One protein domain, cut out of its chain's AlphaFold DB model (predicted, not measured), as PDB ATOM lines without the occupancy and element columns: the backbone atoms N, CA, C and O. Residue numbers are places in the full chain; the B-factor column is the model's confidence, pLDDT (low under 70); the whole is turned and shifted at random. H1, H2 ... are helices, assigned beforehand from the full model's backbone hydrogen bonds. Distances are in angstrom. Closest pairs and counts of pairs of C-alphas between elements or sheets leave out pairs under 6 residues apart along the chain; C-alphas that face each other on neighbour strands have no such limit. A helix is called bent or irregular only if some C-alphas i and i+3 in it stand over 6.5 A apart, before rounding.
ATOM      1  N   LYS A 116      -8.711  26.165  30.258       88.12
ATOM      2  CA  LYS A 116      -7.546  26.442  29.405       88.12
ATOM      3  C   LYS A 116      -6.588  25.246  29.351       88.12
ATOM      4  O   LYS A 116      -6.180  24.848  28.263       88.12
ATOM      5  N   ASN A 117      -6.297  24.643  30.501       89.06
ATOM      6  CA  ASN A 117      -5.422  23.480  30.625       89.06
ATOM      7  C   ASN A 117      -6.038  22.256  29.945       89.06
ATOM      8  O   ASN A 117      -5.374  21.625  29.131       89.06
ATOM      9  N   TRP A 118      -7.335  22.001  30.150       87.25
ATOM     10  CA  TRP A 118      -8.039  20.926  29.447       87.25
ATOM     11  C   TRP A 118      -7.985  21.105  27.922       87.25
ATOM     12  O   TRP A 118      -7.761  20.145  27.187       87.25
ATOM     13  N   TYR A 119      -8.136  22.340  27.427       81.88
ATOM     14  CA  TYR A 119      -8.008  22.646  25.997       81.88
ATOM     15  C   TYR A 119      -6.597  22.400  25.458       81.88
ATOM     16  O   TYR A 119      -6.474  21.949  24.322       81.88
ATOM     17  N   ALA A 120      -5.564  22.713  26.240       85.31
ATOM     18  CA  ALA A 120      -4.176  22.493  25.851       85.31
ATOM     19  C   ALA A 120      -3.824  20.998  25.833       85.31
ATOM     20  O   ALA A 120      -3.241  20.528  24.861       85.31
ATOM     21  N   GLU A 121      -4.234  20.255  26.862       85.56
ATOM     22  CA  GLU A 121      -3.987  18.813  26.992       85.56
ATOM     23  C   GLU A 121      -4.718  17.992  25.922       85.56
ATOM     24  O   GLU A 121      -4.174  17.016  25.423       85.56
ATOM     25  N   HIS A 122      -5.931  18.396  25.529       84.44
ATOM     26  CA  HIS A 122      -6.769  17.652  24.574       84.44
ATOM     27  C   HIS A 122      -6.758  18.282  23.174       84.44
ATOM     28  O   HIS A 122      -7.749  18.211  22.438       84.44
ATOM     29  N   LYS A 123      -5.676  18.979  22.809       77.12
ATOM     30  CA  LYS A 123      -5.567  19.664  21.515       77.12
ATOM     31  C   LYS A 123      -5.565  18.673  20.348       77.12
ATOM     32  O   LYS A 123      -6.283  18.897  19.372       77.12
ATOM     33  N   ASP A 124      -4.801  17.592  20.468       76.12
ATOM     34  CA  ASP A 124      -4.572  16.639  19.378       76.12
ATOM     35  C   ASP A 124      -5.739  15.651  19.227       76.12
ATOM     36  O   ASP A 124      -6.252  15.473  18.121       76.12
ATOM     37  N   ASP A 125      -6.278  15.140  20.340       77.69
ATOM     38  CA  ASP A 125      -7.485  14.292  20.351       77.69
ATOM     39  C   ASP A 125      -8.690  14.989  19.706       77.69
ATOM     40  O   ASP A 125      -9.547  14.369  19.071       77.69
ATOM     41  N   ARG A 126      -8.754  16.317  19.834       73.00
ATOM     42  CA  ARG A 126      -9.829  17.118  19.254       73.00
ATOM     43  C   ARG A 126      -9.704  17.267  17.745       73.00
ATOM     44  O   ARG A 126     -10.733  17.375  17.081       73.00
ATOM     45  N   ALA A 127      -8.488  17.298  17.208       73.88
ATOM     46  CA  ALA A 127      -8.290  17.359  15.766       73.88
ATOM     47  C   ALA A 127      -8.821  16.079  15.103       73.88
ATOM     48  O   ALA A 127      -9.597  16.182  14.153       73.88
ATOM     49  N   GLY A 128      -8.497  14.908  15.669       80.69
ATOM     50  CA  GLY A 128      -9.035  13.615  15.226       80.69
ATOM     51  C   GLY A 128     -10.555  13.535  15.382       80.69
ATOM     52  O   GLY A 128     -11.266  13.324  14.405       80.69
ATOM     53  N   TYR A 129     -11.074  13.860  16.572       84.19
ATOM     54  CA  TYR A 129     -12.521  13.895  16.820       84.19
ATOM     55  C   TYR A 129     -13.274  14.813  15.847       84.19
ATOM     56  O   TYR A 129     -14.357  14.471  15.374       84.19
ATOM     57  N   TRP A 130     -12.730  15.999  15.554       80.56
ATOM     58  CA  TRP A 130     -13.369  16.934  14.633       80.56
ATOM     59  C   TRP A 130     -13.363  16.415  13.197       80.56
ATOM     60  O   TRP A 130     -14.339  16.641  12.484       80.56
ATOM     61  N   GLN A 131     -12.302  15.721  12.775       83.94
ATOM     62  CA  GLN A 131     -12.268  15.053  11.475       83.94
ATOM     63  C   GLN A 131     -13.324  13.950  11.392       83.94
ATOM     64  O   GLN A 131     -14.138  13.978  10.470       83.94
ATOM     65  N   ASP A 132     -13.389  13.065  12.387       89.25
ATOM     66  CA  ASP A 132     -14.375  11.979  12.435       89.25
ATOM     67  C   ASP A 132     -15.807  12.521  12.461       89.25
ATOM     68  O   ASP A 132     -16.682  12.075  11.716       89.25
ATOM     69  N   TRP A 133     -16.050  13.545  13.284       91.19
ATOM     70  CA  TRP A 133     -17.341  14.214  13.348       91.19
ATOM     71  C   TRP A 133     -17.683  14.895  12.020       91.19
ATOM     72  O   TRP A 133     -18.817  14.788  11.557       91.19
ATOM     73  N   TYR A 134     -16.725  15.580  11.388       88.44
ATOM     74  CA  TYR A 134     -16.935  16.211  10.086       88.44
ATOM     75  C   TYR A 134     -17.318  15.171   9.035       88.44
ATOM     76  O   TYR A 134     -18.300  15.387   8.329       88.44
ATOM     77  N   GLU A 135     -16.596  14.054   8.959       89.94
ATOM     78  CA  GLU A 135     -16.845  12.997   7.977       89.94
ATOM     79  C   GLU A 135     -18.211  12.338   8.200       89.94
ATOM     80  O   GLU A 135     -18.996  12.212   7.259       89.94
ATOM     81  N   ALA A 136     -18.557  12.034   9.455       93.12
ATOM     82  CA  ALA A 136     -19.853  11.461   9.818       93.12
ATOM     83  C   ALA A 136     -21.039  12.413   9.575       93.12
ATOM     84  O   ALA A 136     -22.169  11.960   9.403       93.12
ATOM     85  N   ASN A 137     -20.809  13.733   9.569       93.19
ATOM     86  CA  ASN A 137     -21.872  14.742   9.477       93.19
ATOM     87  C   ASN A 137     -21.815  15.582   8.189       93.19
ATOM     88  O   ASN A 137     -22.593  16.531   8.054       93.19
ATOM     89  N   LYS A 138     -20.921  15.284   7.235       90.75
ATOM     90  CA  LYS A 138     -20.684  16.129   6.047       90.75
ATOM     91  C   LYS A 138     -21.952  16.365   5.222       90.75
ATOM     92  O   LYS A 138     -22.226  17.503   4.834       90.75
ATOM     93  N   ASP A 139     -22.767  15.328   5.048       92.50
ATOM     94  CA  ASP A 139     -23.999  15.394   4.259       92.50
ATOM     95  C   ASP A 139     -25.073  16.203   4.991       92.50
ATOM     96  O   ASP A 139     -25.659  17.133   4.430       92.50
ATOM     97  N   GLN A 140     -25.265  15.940   6.288       93.12
ATOM     98  CA  GLN A 140     -26.203  16.702   7.115       93.12
ATOM     99  C   GLN A 140     -25.816  18.185   7.186       93.12
ATOM    100  O   GLN A 140     -26.683  19.065   7.152       93.12
ATOM    101  N   ARG A 141     -24.515  18.489   7.241       93.69
ATOM    102  CA  ARG A 141     -24.013  19.863   7.199       93.69
ATOM    103  C   ARG A 141     -24.282  20.535   5.863       93.69
ATOM    104  O   ARG A 141     -24.667  21.702   5.866       93.69
ATOM    105  N   ALA A 142     -24.108  19.828   4.750       90.12
ATOM    106  CA  ALA A 142     -24.421  20.359   3.427       90.12
ATOM    107  C   ALA A 142     -25.913  20.715   3.312       90.12
ATOM    108  O   ALA A 142     -26.246  21.822   2.883       90.12
ATOM    109  N   VAL A 143     -26.802  19.834   3.787       93.44
ATOM    110  CA  VAL A 143     -28.254  20.083   3.839       93.44
ATOM    111  C   VAL A 143     -28.575  21.285   4.730       93.44
ATOM    112  O   VAL A 143     -29.232  22.229   4.291       93.44
ATOM    113  N   SER A 144     -28.043  21.300   5.954       92.94
ATOM    114  CA  SER A 144     -28.263  22.389   6.917       92.94
ATOM    115  C   SER A 144     -27.787  23.737   6.371       92.94
ATOM    116  O   SER A 144     -28.467  24.754   6.517       92.94
ATOM    117  N   TYR A 145     -26.632  23.752   5.699       91.62
ATOM    118  CA  TYR A 145     -26.097  24.953   5.067       91.62
ATOM    119  C   TYR A 145     -26.962  25.411   3.889       91.62
ATOM    120  O   TYR A 145     -27.222  26.605   3.757       91.62
ATOM    121  N   ALA A 146     -27.452  24.486   3.059       92.81
ATOM    122  CA  ALA A 146     -28.348  24.813   1.954       92.81
ATOM    123  C   ALA A 146     -29.660  25.438   2.456       92.81
ATOM    124  O   ALA A 146     -30.125  26.435   1.898       92.81
ATOM    125  N   GLU A 147     -30.240  24.906   3.534       95.19
ATOM    126  CA  GLU A 147     -31.410  25.513   4.174       95.19
ATOM    127  C   GLU A 147     -31.104  26.891   4.758       95.19
ATOM    128  O   GLU A 147     -31.862  27.840   4.544       95.19
ATOM    129  N   TRP A 148     -29.983  27.020   5.474       95.94
ATOM    130  CA  TRP A 148     -29.547  28.297   6.024       95.94
ATOM    131  C   TRP A 148     -29.358  29.337   4.916       95.94
ATOM    132  O   TRP A 148     -29.865  30.446   5.049       95.94
ATOM    133  N   ALA A 149     -28.717  28.980   3.800       93.62
ATOM    134  CA  ALA A 149     -28.493  29.873   2.663       93.62
ATOM    135  C   ALA A 149     -29.806  30.296   1.985       93.62
ATOM    136  O   ALA A 149     -29.947  31.448   1.575       93.62
ATOM    137  N   LYS A 150     -30.794  29.392   1.900       94.06
ATOM    138  CA  LYS A 150     -32.144  29.719   1.408       94.06
ATOM    139  C   LYS A 150     -32.848  30.717   2.331       94.06
ATOM    140  O   LYS A 150     -33.340  31.733   1.848       94.06
ATOM    141  N   ARG A 151     -32.854  30.461   3.646       95.81
ATOM    142  CA  ARG A 151     -33.471  31.349   4.654       95.81
ATOM    143  C   ARG A 151     -32.752  32.702   4.748       95.81
ATOM    144  O   ARG A 151     -33.388  33.735   4.914       95.81
ATOM    145  N   ASN A 152     -31.432  32.710   4.577       95.94
ATOM    146  CA  ASN A 152     -30.570  33.885   4.712       95.94
ATOM    147  C   ASN A 152     -30.076  34.395   3.353       95.94
ATOM    148  O   ASN A 152     -28.919  34.795   3.196       95.94
ATOM    149  N   ARG A 153     -30.963  34.402   2.350       94.44
ATOM    150  CA  ARG A 153     -30.624  34.813   0.981       94.44
ATOM    151  C   ARG A 153     -30.023  36.217   0.923       94.44
ATOM    152  O   ARG A 153     -29.053  36.431   0.201       94.44
ATOM    153  N   HIS A 154     -30.540  37.140   1.731       96.00
ATOM    154  CA  HIS A 154     -30.025  38.505   1.866       96.00
ATOM    155  C   HIS A 154     -28.539  38.535   2.267       96.00
ATOM    156  O   HIS A 154     -27.759  39.262   1.655       96.00
ATOM    157  N   VAL A 155     -28.119  37.680   3.210       96.06
ATOM    158  CA  VAL A 155     -26.708  37.540   3.606       96.06
ATOM    159  C   VAL A 155     -25.881  37.019   2.439       96.06
ATOM    160  O   VAL A 155     -24.848  37.597   2.103       96.06
ATOM    161  N   THR A 156     -26.341  35.953   1.777       93.44
ATOM    162  CA  THR A 156     -25.598  35.373   0.647       93.44
ATOM    163  C   THR A 156     -25.451  36.359  -0.515       93.44
ATOM    164  O   THR A 156     -24.362  36.487  -1.070       93.44
ATOM    165  N   ASN A 157     -26.498  37.128  -0.825       94.44
ATOM    166  CA  ASN A 157     -26.470  38.153  -1.864       94.44
ATOM    167  C   ASN A 157     -25.491  39.280  -1.512       94.44
ATOM    168  O   ASN A 157     -24.696  39.680  -2.361       94.44
ATOM    169  N   ALA A 158     -25.496  39.751  -0.260       96.38
ATOM    170  CA  ALA A 158     -24.559  40.772   0.203       96.38
ATOM    171  C   ALA A 158     -23.094  40.305   0.094       96.38
ATOM    172  O   ALA A 158     -22.221  41.067  -0.333       96.38
ATOM    173  N   LEU A 159     -22.817  39.037   0.417       93.50
ATOM    174  CA  LEU A 159     -21.483  38.446   0.271       93.50
ATOM    175  C   LEU A 159     -21.043  38.368  -1.198       93.50
ATOM    176  O   LEU A 159     -19.909  38.735  -1.517       93.50
ATOM    177  N   VAL A 160     -21.937  37.936  -2.094       94.69
ATOM    178  CA  VAL A 160     -21.669  37.879  -3.541       94.69
ATOM    179  C   VAL A 160     -21.428  39.280  -4.105       94.69
ATOM    180  O   VAL A 160     -20.436  39.488  -4.802       94.69
ATOM    181  N   ALA A 161     -22.258  40.262  -3.746       96.12
ATOM    182  CA  ALA A 161     -22.086  41.652  -4.166       96.12
ATOM    183  C   ALA A 161     -20.727  42.218  -3.716       96.12
ATOM    184  O   ALA A 161     -20.002  42.804  -4.519       96.12
ATOM    185  N   LYS A 162     -20.323  41.963  -2.462       96.06
ATOM    186  CA  LYS A 162     -19.007  42.366  -1.940       96.06
ATOM    187  C   LYS A 162     -17.852  41.715  -2.708       96.06
ATOM    188  O   LYS A 162     -16.855  42.383  -2.979       96.06
ATOM    189  N   ARG A 163     -17.965  40.426  -3.057       93.88
ATOM    190  CA  ARG A 163     -16.961  39.714  -3.870       93.88
ATOM    191  C   ARG A 163     -16.856  40.322  -5.271       93.88
ATOM    192  O   ARG A 163     -15.748  40.609  -5.717       93.88
ATOM    193  N   ASN A 164     -17.988  40.555  -5.930       94.94
ATOM    194  CA  ASN A 164     -18.030  41.123  -7.278       94.94
ATOM    195  C   ASN A 164     -17.475  42.547  -7.313       94.94
ATOM    196  O   ASN A 164     -16.660  42.849  -8.176       94.94
ATOM    197  N   ALA A 165     -17.832  43.391  -6.341       96.00
ATOM    198  CA  ALA A 165     -17.309  44.752  -6.245       96.00
ATOM    199  C   ALA A 165     -15.780  44.778  -6.100       96.00
ATOM    200  O   ALA A 165     -15.115  45.603  -6.720       96.00
ATOM    201  N   LYS A 166     -15.201  43.860  -5.315       94.38
ATOM    202  CA  LYS A 166     -13.740  43.725  -5.199       94.38
ATOM    203  C   LYS A 166     -13.103  43.277  -6.507       94.38
ATOM    204  O   LYS A 166     -12.116  43.869  -6.924       94.38
ATOM    205  N   LYS A 167     -13.683  42.264  -7.158       94.50
ATOM    206  CA  LYS A 167     -13.207  41.771  -8.454       94.50
ATOM    207  C   LYS A 167     -13.238  42.884  -9.504       94.50
ATOM    208  O   LYS A 167     -12.241  43.096 -10.177       94.50
ATOM    209  N   PHE A 168     -14.338  43.633  -9.568       94.94
ATOM    210  CA  PHE A 168     -14.499  44.786 -10.451       94.94
ATOM    211  C   PHE A 168     -13.441  45.860 -10.189       94.94
ATOM    212  O   PHE A 168     -12.747  46.257 -11.111       94.94
ATOM    213  N   LYS A 169     -13.242  46.265  -8.927       95.44
ATOM    214  CA  LYS A 169     -12.204  47.245  -8.559       95.44
ATOM    215  C   LYS A 169     -10.790  46.797  -8.927       95.44
ATOM    216  O   LYS A 169      -9.956  47.636  -9.229       95.44
ATOM    217  N   ALA A 170     -10.526  45.495  -8.874       96.50
ATOM    218  CA  ALA A 170      -9.240  44.935  -9.259       96.50
ATOM    219  C   ALA A 170      -9.111  44.700 -10.772       96.50
ATOM    220  O   ALA A 170      -8.032  44.322 -11.209       96.50
ATOM    221  N   THR A 171     -10.174  44.869 -11.564       97.25
ATOM    222  CA  THR A 171     -10.135  44.683 -13.022       97.25
ATOM    223  C   THR A 171      -9.694  45.998 -13.666       97.25
ATOM    224  O   THR A 171     -10.468  46.958 -13.650       97.25
TER     225      THR A 171
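Overview. This is residues 116 to 171 of the 242 residues of an uncharacterized protein of Mesorhizobium sp (UniProt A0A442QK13). Helical segments joined end to end make an open arch: a short H1 at one end, then the two arms of the bent helix H2, then H3 as the other leg. The chain turns a corner between H2a and H2b and another between H2b and H3, and the hollow of the arch is empty. The printed part has 56 residues, with three named helices in the order H1, H2, H3 and no named strand, and its class is all helix. It is extended, with a radius of gyration of the C-alphas of 18.0 A, and elongated, spanning 46 by 27 by 19 A.

Arrangement. H1, residues 116 to 121, and H2a, residues 123 to 136, meet only through their link, which is tight. By its hydrogen bonds H2, residues 123 to 151, was assigned as one helix, but it is bent: C-alphas 136 and 139 are 8.0 A apart. H2b, residues 139 to 151, stands about perpendicular to H2a, at 78 degrees. H3, residues 153 to 169, is close to H2b but not clearly touching; their closest C-alphas, those of Ala 149 and Thr 156, are 6.5 A apart. The lines of H2b and H3 are about perpendicular, at 86 degrees. H1 is apart from H2b and H3, and H2a is apart from H3. In H1, H2a, H2b and H3, every O i to N i+4 pair is within hydrogen-bond range.

Along the chain. H1 begins at C-alpha 116, (-7.546, 26.442, 29.405). H2a measures 20.2 A from first to last C-alpha, and H2b 18.6 A, beginning at C-alpha 139, (-23.999, 15.394, 4.259). H3 measures 24.2 A and ends at C-alpha 169, (-12.204, 47.245, -8.559).

Size, cuts and confidence. The C-alphas farthest apart, those of Asn 117 and Thr 171, are 48.8 A apart. The printed part has no cut, and the links H1 to H2 and H2 to H3 are tight. The mean pLDDT of the printed part is 90.4, and no printed residue is under 70.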